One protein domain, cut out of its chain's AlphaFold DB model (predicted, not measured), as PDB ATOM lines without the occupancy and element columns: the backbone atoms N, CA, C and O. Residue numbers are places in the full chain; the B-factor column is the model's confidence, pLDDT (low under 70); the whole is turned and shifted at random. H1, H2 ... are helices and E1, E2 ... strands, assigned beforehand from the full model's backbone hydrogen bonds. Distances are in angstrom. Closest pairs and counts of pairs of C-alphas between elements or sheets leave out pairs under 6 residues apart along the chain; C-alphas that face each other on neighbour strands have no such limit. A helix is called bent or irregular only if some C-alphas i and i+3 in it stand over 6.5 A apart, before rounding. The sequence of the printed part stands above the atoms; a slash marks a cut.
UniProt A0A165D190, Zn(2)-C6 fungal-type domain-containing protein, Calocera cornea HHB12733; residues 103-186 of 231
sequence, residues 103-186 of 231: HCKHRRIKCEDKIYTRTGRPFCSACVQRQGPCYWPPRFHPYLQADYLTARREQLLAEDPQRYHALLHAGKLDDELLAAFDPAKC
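What this domain is: This is residues 103 to 186 of the 231 residues of the protein "Zn(2)-C6 fungal-type domain-containing protein" of Calocera cornea HHB12733 (UniProt A0A165D190). A long kinked helix, H3, runs slantwise through the middle of an elongated shape, with the small strand hairpin E1 and E2 near its residues 141 to 152. The short helices H1 and H2 make one end with the hairpin, and at the other end H4 and H5 fold the chain back onto H3. The printed part has 84 residues, mostly helix, in the order H1, E1, E2, H2, H3, H4, H5, with one antiparallel sheet, E1 - E2. It is only just loose, close to compact, with a radius of gyration of the C-alphas of 14.4 A and spans of 45 by 23 by 16 A.

How they stand to each other: H1, residues 103 to 107, and H2, residues 125 to 129, only just touch, with 3 pairs of C-alphas within 8 A, the closest those of Cys 104 and Cys 127, 7.4 A. E1, residues 114 to 116, and E2, residues 122 to 124, form an antiparallel hairpin at 142 degrees; N 115 and O 123 are 2.8 A apart, within hydrogen-bond range. The closest C-alphas of E1 and H3, residues 138 to 159, are Tyr 116 and Tyr 148, 6.7 A. With residues 153 to 157 alone, H3 touches H4, residues 161 to 169, at Leu 157 and Tyr 164, the closest C-alphas, 5.6 A; they run opposite ways at a steep tilt of 53 degrees. With residues 145 to 153 alone, H3 touches H5, residues 173 to 178, at Leu 149 and Leu 177, the closest C-alphas, 6.7 A. Every O i to N i+4 pair is within hydrogen-bond range in H1, H2, H4 and H5, and 16 of 18 in H3.

Where its parts are: H1 begins at C-alpha 103, (-1.587, 47.528, 9.798). H3 measures 30.3 A, has a kink of 29 degrees near residue 145, and is irregular, with C-alphas 139 and 142 7.2 A apart. H4 measures 12.4 A; H5 ends at C-alpha 178, (-20.002, 30.146, 5.873).

The domain as a whole: The two C-alphas farthest apart, Arg 107 and His 169, are 44.9 A apart. The printed part has no cut and no long link. Its mean pLDDT is 75.3; residues 113, 117 to 121, 128 to 133 and 180 to 186 are under 70.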
ATOM      1  N   HIS A 103      -2.165  46.813   8.663       73.62
ATOM      2  CA  HIS A 103      -1.587  47.528   9.798       73.62
ATOM      3  C   HIS A 103      -0.286  46.898  10.284       73.62
ATOM      4  O   HIS A 103       0.718  47.601  10.400       73.62
ATOM      5  N   CYS A 104      -0.261  45.578  10.480       76.62
ATOM      6  CA  CYS A 104       0.955  44.875  10.875       76.62
ATOM      7  C   CYS A 104       2.056  45.006   9.823       76.62
ATOM      8  O   CYS A 104       3.203  45.290  10.168       76.62
ATOM      9  N   LYS A 105       1.693  44.908   8.536       79.50
ATOM     10  CA  LYS A 105       2.623  45.118   7.423       79.50
ATOM     11  C   LYS A 105       3.224  46.527   7.446       79.50
ATOM     12  O   LYS A 105       4.429  46.677   7.272       79.50
ATOM     13  N   HIS A 106       2.407  47.555   7.666       74.69
ATOM     14  CA  HIS A 106       2.872  48.943   7.667       74.69
ATOM     15  C   HIS A 106       3.707  49.288   8.908       74.69
ATOM     16  O   HIS A 106       4.703  50.001   8.810       74.69
ATOM     17  N   ARG A 107       3.330  48.763  10.078       72.94
ATOM     18  CA  ARG A 107       4.050  48.979  11.341       72.94
ATOM     19  C   ARG A 107       5.245  48.051  11.541       72.94
ATOM     20  O   ARG A 107       5.944  48.211  12.534       72.94
ATOM     21  N   ARG A 108       5.495  47.128  10.604       79.56
ATOM     22  CA  ARG A 108       6.556  46.109  10.689       79.56
ATOM     23  C   ARG A 108       6.493  45.324  12.006       79.56
ATOM     24  O   ARG A 108       7.517  45.027  12.608       79.56
ATOM     25  N   ILE A 109       5.278  45.010  12.453       78.44
ATOM     26  CA  ILE A 109       5.036  44.186  13.642       78.44
ATOM     27  C   ILE A 109       4.576  42.794  13.222       78.44
ATOM     28  O   ILE A 109       3.984  42.620  12.151       78.44
ATOM     29  N   LYS A 110       4.832  41.803  14.078       81.88
ATOM     30  CA  LYS A 110       4.389  40.427  13.853       81.88
ATOM     31  C   LYS A 110       2.856  40.385  13.817       81.88
ATOM     32  O   LYS A 110       2.189  41.003  14.647       81.88
ATOM     33  N   CYS A 111       2.304  39.739  12.793       77.38
ATOM     34  CA  CYS A 111       0.867  39.527  12.649       77.38
ATOM     35  C   CYS A 111       0.584  38.083  13.040       77.38
ATOM     36  O   CYS A 111       0.750  37.185  12.220       77.38
ATOM     37  N   GLU A 112       0.219  37.887  14.297       72.44
ATOM     38  CA  GLU A 112      -0.056  36.572  14.874       72.44
ATOM     39  C   GLU A 112      -1.525  36.475  15.260       72.44
ATOM     40  O   GLU A 112      -2.193  37.505  15.392       72.44
ATOM     41  N   ASP A 113      -1.988  35.233  15.390       68.50
ATOM     42  CA  ASP A 113      -3.289  34.814  15.909       68.50
ATOM     43  C   ASP A 113      -4.493  35.549  15.311       68.50
ATOM     44  O   ASP A 113      -4.801  36.705  15.620       68.50
ATOM     45  N   LYS A 114      -5.217  34.842  14.441       74.62
ATOM     46  CA  LYS A 114      -6.437  35.357  13.823       74.62
ATOM     47  C   LYS A 114      -7.618  35.068  14.744       74.62
ATOM     48  O   LYS A 114      -7.999  33.922  14.945       74.62
ATOM     49  N   ILE A 115      -8.194  36.128  15.287       71.69
ATOM     50  CA  ILE A 115      -9.396  36.104  16.110       71.69
ATOM     51  C   ILE A 115     -10.572  36.456  15.207       71.69
ATOM     52  O   ILE A 115     -10.572  37.502  14.554       71.69
ATOM     53  N   TYR A 116     -11.580  35.593  15.169       70.25
ATOM     54  CA  TYR A 116     -12.782  35.812  14.375       70.25
ATOM     55  C   TYR A 116     -13.933  36.264  15.264       70.25
ATOM     56  O   TYR A 116     -14.185  35.692  16.322       70.25
ATOM     57  N   THR A 117     -14.656  37.290  14.824       66.38
ATOM     58  CA  THR A 117     -15.944  37.643  15.443       66.38
ATOM     59  C   THR A 117     -17.024  36.631  15.058       66.38
ATOM     60  O   THR A 117     -16.878  35.902  14.076       66.38
ATOM     61  N   ARG A 118     -18.172  36.669  15.747       59.81
ATOM     62  CA  ARG A 118     -19.368  35.886  15.384       59.81
ATOM     63  C   ARG A 118     -19.812  36.100  13.930       59.81
ATOM     64  O   ARG A 118     -20.312  35.177  13.305       59.81
ATOM     65  N   THR A 119     -19.578  37.295  13.385       58.28
ATOM     66  CA  THR A 119     -19.868  37.652  11.980       58.28
ATOM     67  C   THR A 119     -18.768  37.244  10.987       58.28
ATOM     68  O   THR A 119     -18.719  37.742   9.864       58.28
ATOM     69  N   GLY A 120     -17.807  36.422  11.421       61.12
ATOM     70  CA  GLY A 120     -16.685  35.960  10.601       61.12
ATOM     71  C   GLY A 120     -15.608  37.009  10.337       61.12
ATOM     72  O   GLY A 120     -14.643  36.742   9.628       61.12
ATOM     73  N   ARG A 121     -15.720  38.210  10.921       68.69
ATOM     74  CA  ARG A 121     -14.730  39.271  10.716       68.69
ATOM     75  C   ARG A 121     -13.381  38.920  11.371       68.69
ATOM     76  O   ARG A 121     -13.376  38.708  12.585       68.69
ATOM     77  N   PRO A 122     -12.263  38.936  10.618       71.50
ATOM     78  CA  PRO A 122     -10.938  38.590  11.128       71.50
ATOM     79  C   PRO A 122     -10.208  39.779  11.759       71.50
ATOM     80  O   PRO A 122     -10.092  40.855  11.163       71.50
ATOM     81  N   PHE A 123      -9.617  39.543  12.926       72.06
ATOM     82  CA  PHE A 123      -8.716  40.447  13.632       72.06
ATOM     83  C   PHE A 123      -7.411  39.735  13.979       72.06
ATOM     84  O   PHE A 123      -7.398  38.534  14.190       72.06
ATOM     85  N   CYS A 124      -6.311  40.478  14.041       76.06
ATOM     86  CA  CYS A 124      -5.043  39.964  14.546       76.06
ATOM     87  C   CYS A 124      -4.889  40.325  16.028       76.06
ATOM     88  O   CYS A 124      -5.269  41.439  16.409       76.06
ATOM     89  N   SER A 125      -4.309  39.451  16.855       73.56
ATOM     90  CA  SER A 125      -4.121  39.714  18.294       73.56
ATOM     91  C   SER A 125      -3.360  41.022  18.546       73.56
ATOM     92  O   SER A 125      -3.794  41.868  19.332       73.56
ATOM     93  N   ALA A 126      -2.297  41.263  17.775       73.50
ATOM     94  CA  ALA A 126      -1.507  42.492  17.839       73.50
ATOM     95  C   ALA A 126      -2.332  43.758  17.531       73.50
ATOM     96  O   ALA A 126      -2.081  44.825  18.089       73.50
ATOM     97  N   CYS A 127      -3.319  43.647  16.644       72.69
ATOM     98  CA  CYS A 127      -4.196  44.736  16.237       72.69
ATOM     99  C   CYS A 127      -5.217  45.042  17.333       72.69
ATOM    100  O   CYS A 127      -5.482  46.208  17.604       72.69
ATOM    101  N   VAL A 128      -5.749  43.999  17.977       67.50
ATOM    102  CA  VAL A 128      -6.681  44.123  19.105       67.50
ATOM    103  C   VAL A 128      -5.994  44.800  20.288       67.50
ATOM    104  O   VAL A 128      -6.479  45.817  20.775       67.50
ATOM    105  N   GLN A 129      -4.818  44.311  20.692       67.88
ATOM    106  CA  GLN A 129      -4.069  44.856  21.832       67.88
ATOM    107  C   GLN A 129      -3.680  46.324  21.643       67.88
ATOM    108  O   GLN A 129      -3.719  47.117  22.579       67.88
ATOM    109  N   ARG A 130      -3.297  46.695  20.418       65.31
ATOM    110  CA  ARG A 130      -2.842  48.053  20.084       65.31
ATOM    111  C   ARG A 130      -3.972  48.967  19.641       65.31
ATOM    112  O   ARG A 130      -3.685  50.089  19.226       65.31
ATOM    113  N   GLN A 131      -5.215  48.481  19.673       64.19
ATOM    114  CA  GLN A 131      -6.380  49.231  19.212       64.19
ATOM    115  C   GLN A 131      -6.207  49.745  17.766       64.19
ATOM    116  O   GLN A 131      -6.674  50.816  17.382       64.19
ATOM    117  N   GLY A 132      -5.474  48.977  16.956       59.69
ATOM    118  CA  GLY A 132      -5.081  49.329  15.599       59.69
ATOM    119  C   GLY A 132      -6.085  48.837  14.552       59.69
ATOM    120  O   GLY A 132      -6.764  47.826  14.752       59.69
ATOM    121  N   PRO A 133      -6.167  49.493  13.382       64.81
ATOM    122  CA  PRO A 133      -7.070  49.074  12.313       64.81
ATOM    123  C   PRO A 133      -6.648  47.718  11.724       64.81
ATOM    124  O   PRO A 133      -5.664  47.627  10.995       64.81
ATOM    125  N   CYS A 134      -7.401  46.646  11.980       71.44
ATOM    126  CA  CYS A 134      -7.131  45.345  11.367       71.44
ATOM    127  C   CYS A 134      -7.832  45.231  10.005       71.44
ATOM    128  O   CYS A 134      -9.030  44.957   9.927       71.44
ATOM    129  N   TYR A 135      -7.083  45.480   8.927       75.94
ATOM    130  CA  TYR A 135      -7.573  45.327   7.559       75.94
ATOM    131  C   TYR A 135      -6.878  44.204   6.804       75.94
ATOM    132  O   TYR A 135      -5.646  44.121   6.767       75.94
ATOM    133  N   TRP A 136      -7.698  43.431   6.099       75.25
ATOM    134  CA  TRP A 136      -7.287  42.345   5.235       75.25
ATOM    135  C   TRP A 136      -7.732  42.611   3.791       75.25
ATOM    136  O   TRP A 136      -8.934  42.644   3.519       75.25
ATOM    137  N   PRO A 137      -6.783  42.807   2.859       72.00
ATOM    138  CA  PRO A 137      -7.081  42.894   1.432       72.00
ATOM    139  C   PRO A 137      -7.932  41.718   0.907       72.00
ATOM    140  O   PRO A 137      -7.674  40.588   1.324       72.00
ATOM    141  N   PRO A 138      -8.848  41.934  -0.064       73.75
ATOM    142  CA  PRO A 138      -9.736  40.892  -0.605       73.75
ATOM    143  C   PRO A 138      -9.034  39.634  -1.111       73.75
ATOM    144  O   PRO A 138      -9.518  38.526  -0.918       73.75
ATOM    145  N   ARG A 139      -7.825  39.780  -1.667       72.50
ATOM    146  CA  ARG A 139      -6.975  38.646  -2.070       72.50
ATOM    147  C   ARG A 139      -6.682  37.649  -0.939       72.50
ATOM    148  O   ARG A 139      -6.253  36.537  -1.211       72.50
ATOM    149  N   PHE A 140      -6.841  38.062   0.319       75.06
ATOM    150  CA  PHE A 140      -6.621  37.213   1.483       75.06
ATOM    151  C   PHE A 140      -7.901  36.574   2.027       75.06
ATOM    152  O   PHE A 140      -7.807  35.692   2.873       75.06
ATOM    153  N   HIS A 141      -9.082  36.978   1.550       76.06
ATOM    154  CA  HIS A 141     -10.366  36.472   2.046       76.06
ATOM    155  C   HIS A 141     -10.515  34.948   1.930       76.06
ATOM    156  O   HIS A 141     -10.944  34.369   2.921       76.06
ATOM    157  N   PRO A 142     -10.083  34.271   0.844       75.75
ATOM    158  CA  PRO A 142     -10.173  32.808   0.770       75.75
ATOM    159  C   PRO A 142      -9.395  32.091   1.884       75.75
ATOM    160  O   PRO A 142      -9.861  31.103   2.439       75.75
ATOM    161  N   TYR A 143      -8.227  32.620   2.263       75.81
ATOM    162  CA  TYR A 143      -7.420  32.057   3.351       75.81
ATOM    163  C   TYR A 143      -8.061  32.310   4.717       75.81
ATOM    164  O   TYR A 143      -8.073  31.431   5.569       75.81
ATOM    165  N   LEU A 144      -8.629  33.503   4.917       74.81
ATOM    166  CA  LEU A 144      -9.348  33.843   6.149       74.81
ATOM    167  C   LEU A 144     -10.628  33.019   6.300       74.81
ATOM    168  O   LEU A 144     -11.004  32.680   7.412       74.81
ATOM    169  N   GLN A 145     -11.278  32.682   5.191       76.81
ATOM    170  CA  GLN A 145     -12.460  31.831   5.166       76.81
ATOM    171  C   GLN A 145     -12.121  30.386   5.567       76.81
ATOM    172  O   GLN A 145     -12.831  29.799   6.379       76.81
ATOM    173  N   ALA A 146     -11.017  29.830   5.058       77.56
ATOM    174  CA  ALA A 146     -10.541  28.501   5.450       77.56
ATOM    175  C   ALA A 146     -10.147  28.436   6.939       77.56
ATOM    176  O   ALA A 146     -10.515  27.500   7.654       77.56
ATOM    177  N   ASP A 147      -9.451  29.463   7.426       75.62
ATOM    178  CA  ASP A 147      -9.094  29.588   8.841       75.62
ATOM    179  C   ASP A 147     -10.343  29.749   9.727       75.62
ATOM    180  O   ASP A 147     -10.442  29.117  10.779       75.62
ATOM    181  N   TYR A 148     -11.314  30.563   9.296       76.31
ATOM    182  CA  TYR A 148     -12.589  30.757   9.992       76.31
ATOM    183  C   TYR A 148     -13.366  29.446  10.126       76.31
ATOM    184  O   TYR A 148     -13.846  29.127  11.212       76.31
ATOM    185  N   LEU A 149     -13.456  28.669   9.042       79.12
ATOM    186  CA  LEU A 149     -14.097  27.356   9.053       79.12
ATOM    187  C   LEU A 149     -13.437  26.418  10.060       79.12
ATOM    188  O   LEU A 149     -14.132  25.781  10.845       79.12
ATOM    189  N   THR A 150     -12.106  26.371  10.077       79.38
ATOM    190  CA  THR A 150     -11.356  25.536  11.025       79.38
ATOM    191  C   THR A 150     -11.689  25.918  12.469       79.38
ATOM    192  O   THR A 150     -12.144  25.073  13.238       79.38
ATOM    193  N   ALA A 151     -11.590  27.208  12.804       72.56
ATOM    194  CA  ALA A 151     -11.893  27.703  14.145       72.56
ATOM    195  C   ALA A 151     -13.361  27.476  14.548       72.56
ATOM    196  O   ALA A 151     -13.651  27.111  15.687       72.56
ATOM    197  N   ARG A 152     -14.314  27.682  13.629       79.19
ATOM    198  CA  ARG A 152     -15.739  27.558  13.957       79.19
ATOM    199  C   ARG A 152     -16.199  26.106  14.055       79.19
ATOM    200  O   ARG A 152     -17.081  25.825  14.861       79.19
ATOM    201  N   ARG A 153     -15.590  25.183  13.303       82.38
ATOM    202  CA  ARG A 153     -15.815  23.738  13.469       82.38
ATOM    203  C   ARG A 153     -15.379  23.270  14.856       82.38
ATOM    204  O   ARG A 153     -16.155  22.591  15.518       82.38
ATOM    205  N   GLU A 154     -14.192  23.674  15.310       79.38
ATOM    206  CA  GLU A 154     -13.695  23.352  16.656       79.38
ATOM    207  C   GLU A 154     -14.623  23.903  17.749       79.38
ATOM    208  O   GLU A 154     -14.985  23.181  18.676       79.38
ATOM    209  N   GLN A 155     -15.078  25.153  17.606       77.19
ATOM    210  CA  GLN A 155     -16.046  25.749  18.531       77.19
ATOM    211  C   GLN A 155     -17.385  25.012  18.532       77.19
ATOM    212  O   GLN A 155     -17.903  24.713  19.600       77.19
ATOM    213  N   LEU A 156     -17.946  24.703  17.358       81.06
ATOM    214  CA  LEU A 156     -19.227  24.004  17.268       81.06
ATOM    215  C   LEU A 156     -19.135  22.592  17.855       81.06
ATOM    216  O   LEU A 156     -20.054  22.172  18.544       81.06
ATOM    217  N   LEU A 157     -18.027  21.885  17.627       85.31
ATOM    218  CA  LEU A 157     -17.785  20.575  18.227       85.31
ATOM    219  C   LEU A 157     -17.732  20.650  19.762       85.31
ATOM    220  O   LEU A 157     -18.197  19.727  20.423       85.31
ATOM    221  N   ALA A 158     -17.191  21.733  20.327       79.69
ATOM    222  CA  ALA A 158     -17.153  21.951  21.772       79.69
ATOM    223  C   ALA A 158     -18.500  22.432  22.356       79.69
ATOM    224  O   ALA A 158     -18.852  22.035  23.463       79.69
ATOM    225  N   GLU A 159     -19.241  23.283  21.636       84.50
ATOM    226  CA  GLU A 159     -20.535  23.851  22.055       84.50
ATOM    227  C   GLU A 159     -21.683  22.831  21.939       84.50
ATOM    228  O   GLU A 159     -22.481  22.688  22.864       84.50
ATOM    229  N   ASP A 160     -21.785  22.144  20.796       89.06
ATOM    230  CA  ASP A 160     -22.871  21.218  20.463       89.06
ATOM    231  C   ASP A 160     -22.370  20.086  19.535       89.06
ATOM    232  O   ASP A 160     -22.498  20.153  18.301       89.06
ATOM    233  N   PRO A 161     -21.815  19.006  20.119       88.25
ATOM    234  CA  PRO A 161     -21.308  17.870  19.355       88.25
ATOM    235  C   PRO A 161     -22.387  17.190  18.498       88.25
ATOM    236  O   PRO A 161     -22.098  16.699  17.406       88.25
ATOM    237  N   GLN A 162     -23.639  17.152  18.971       88.94
ATOM    238  CA  GLN A 162     -24.721  16.466  18.261       88.94
ATOM    239  C   GLN A 162     -25.081  17.199  16.972       88.94
ATOM    240  O   GLN A 162     -25.173  16.575  15.910       88.94
ATOM    241  N   ARG A 163     -25.211  18.528  17.035       87.88
ATOM    242  CA  ARG A 163     -25.428  19.351  15.843       87.88
ATOM    243  C   ARG A 163     -24.247  19.280  14.884       87.88
ATOM    244  O   ARG A 163     -24.470  19.160  13.682       87.88
ATOM    245  N   TYR A 164     -23.012  19.299  15.391       86.50
ATOM    246  CA  TYR A 164     -21.821  19.143  14.554       86.50
ATOM    247  C   TYR A 164     -21.883  17.866  13.703       86.50
ATOM    248  O   TYR A 164     -21.781  17.932  12.476       86.50
ATOM    249  N   HIS A 165     -22.113  16.708  14.331       84.31
ATOM    250  CA  HIS A 165     -22.181  15.432  13.617       84.31
ATOM    251  C   HIS A 165     -23.372  15.365  12.654       84.31
ATOM    252  O   HIS A 165     -23.211  14.891  11.530       84.31
ATOM    253  N   ALA A 166     -24.540  15.888  13.039       89.31
ATOM    254  CA  ALA A 166     -25.706  15.939  12.156       89.31
ATOM    255  C   ALA A 166     -25.422  16.731  10.866       89.31
ATOM    256  O   ALA A 166     -25.736  16.268   9.767       89.31
ATOM    257  N   LEU A 167     -24.776  17.894  10.985       84.25
ATOM    258  CA  LEU A 167     -24.409  18.730   9.839       84.25
ATOM    259  C   LEU A 167     -23.300  18.116   8.985       84.25
ATOM    260  O   LEU A 167     -23.332  18.241   7.756       84.25
ATOM    261  N   LEU A 168     -22.346  17.434   9.621       87.56
ATOM    262  CA  LEU A 168     -21.288  16.702   8.935       87.56
ATOM    263  C   LEU A 168     -21.868  15.557   8.092       87.56
ATOM    264  O   LEU A 168     -21.550  15.452   6.910       87.56
ATOM    265  N   HIS A 169     -22.771  14.748   8.659       83.75
ATOM    266  CA  HIS A 169     -23.434  13.651   7.943       83.75
ATOM    267  C   HIS A 169     -24.352  14.137   6.817       83.75
ATOM    268  O   HIS A 169     -24.475  13.469   5.794       83.75
ATOM    269  N   ALA A 170     -24.970  15.308   6.975       85.00
ATOM    270  CA  ALA A 170     -25.782  15.928   5.933       85.00
ATOM    271  C   ALA A 170     -24.954  16.588   4.812       85.00
ATOM    272  O   ALA A 170     -25.539  17.036   3.826       85.00
ATOM    273  N   GLY A 171     -23.627  16.699   4.966       82.50
ATOM    274  CA  GLY A 171     -22.749  17.384   4.013       82.50
ATOM    275  C   GLY A 171     -22.969  18.901   3.934       82.50
ATOM    276  O   GLY A 171     -22.605  19.506   2.935       82.50
ATOM    277  N   LYS A 172     -23.579  19.512   4.960       87.25
ATOM    278  CA  LYS A 172     -23.979  20.939   4.983       87.25
ATOM    279  C   LYS A 172     -23.201  21.789   5.988       87.25
ATOM    280  O   LYS A 172     -23.476  22.977   6.127       87.25
ATOM    281  N   LEU A 173     -22.246  21.183   6.696       80.44
ATOM    282  CA  LEU A 173     -21.486  21.831   7.763       80.44
ATOM    283  C   LEU A 173     -20.848  23.145   7.298       80.44
ATOM    284  O   LEU A 173     -21.060  24.184   7.914       80.44
ATOM    285  N   ASP A 174     -20.107  23.114   6.195       79.94
ATOM    286  CA  ASP A 174     -19.373  24.292   5.740       79.94
ATOM    287  C   ASP A 174     -20.293  25.390   5.222       79.94
ATOM    288  O   ASP A 174     -20.063  26.553   5.529       79.94
ATOM    289  N   ASP A 175     -21.358  25.041   4.501       79.81
ATOM    290  CA  ASP A 175     -22.312  26.020   3.975       79.81
ATOM    291  C   ASP A 175     -23.011  26.789   5.104       79.81
ATOM    292  O   ASP A 175     -23.157  28.011   5.036       79.81
ATOM    293  N   GLU A 176     -23.392  26.094   6.178       82.50
ATOM    294  CA  GLU A 176     -24.031  26.719   7.336       82.50
ATOM    295  C   GLU A 176     -23.060  27.601   8.126       82.50
ATOM    296  O   GLU A 176     -23.416  28.705   8.543       82.50
ATOM    297  N   LEU A 177     -21.812  27.157   8.295       80.00
ATOM    298  CA  LEU A 177     -20.786  27.963   8.951       80.00
ATOM    299  C   LEU A 177     -20.424  29.197   8.111       80.00
ATOM    300  O   LEU A 177     -20.295  30.296   8.649       80.00
ATOM    301  N   LEU A 178     -20.314  29.050   6.790       77.56
ATOM    302  CA  LEU A 178     -20.002  30.146   5.873       77.56
ATOM    303  C   LEU A 178     -21.134  31.155   5.722       77.56
ATOM    304  O   LEU A 178     -20.845  32.315   5.439       77.56
ATOM    305  N   ALA A 179     -22.387  30.774   5.968       77.62
ATOM    306  CA  ALA A 179     -23.501  31.720   5.980       77.62
ATOM    307  C   ALA A 179     -23.301  32.855   7.006       77.62
ATOM    308  O   ALA A 179     -23.800  33.964   6.813       77.62
ATOM    309  N   ALA A 180     -22.542  32.605   8.080       69.44
ATOM    310  CA  ALA A 180     -22.186  33.613   9.076       69.44
ATOM    311  C   ALA A 180     -20.933  34.436   8.709       69.44
ATOM    312  O   ALA A 180     -20.680  35.467   9.341       69.44
ATOM    313  N   PHE A 181     -20.155  34.008   7.708       69.38
ATOM    314  CA  PHE A 181     -18.944  34.690   7.261       69.38
ATOM    315  C   PHE A 181     -19.274  35.774   6.233       69.38
ATOM    316  O   PHE A 181     -19.629  35.491   5.093       69.38
ATOM    317  N   ASP A 182     -19.104  37.038   6.622       66.75
ATOM    318  CA  ASP A 182     -19.344  38.172   5.729       66.75
ATOM    319  C   ASP A 182     -18.021  38.847   5.304       66.75
ATOM    320  O   ASP A 182     -17.463  39.666   6.051       66.75
ATOM    321  N   PRO A 183     -17.503  38.561   4.090       61.53
ATOM    322  CA  PRO A 183     -16.269  39.174   3.597       61.53
ATOM    323  C   PRO A 183     -16.420  40.680   3.331       61.53
ATOM    324  O   PRO A 183     -15.427  41.416   3.356       61.53
ATOM    325  N   ALA A 184     -17.647  41.174   3.118       62.09
ATOM    326  CA  ALA A 184     -17.923  42.586   2.870       62.09
ATOM    327  C   ALA A 184     -17.880  43.434   4.154       62.09
ATOM    328  O   ALA A 184     -17.684  44.649   4.075       62.09
ATOM    329  N   LYS A 185     -17.985  42.804   5.334       60.69
ATOM    330  CA  LYS A 185     -17.792  43.450   6.648       60.69
ATOM    331  C   LYS A 185     -16.327  43.654   7.032       60.69
ATOM    332  O   LYS A 185     -16.048  44.304   8.047       60.69
ATOM    333  N   CYS A 186     -15.371  43.175   6.229       57.28
ATOM    334  CA  CYS A 186     -13.989  43.629   6.355       57.28
ATOM    335  C   CYS A 186     -13.947  45.149   6.114       57.28
ATOM    336  O   CYS A 186     -14.465  45.624   5.102       57.28
TER     337      CYS A 186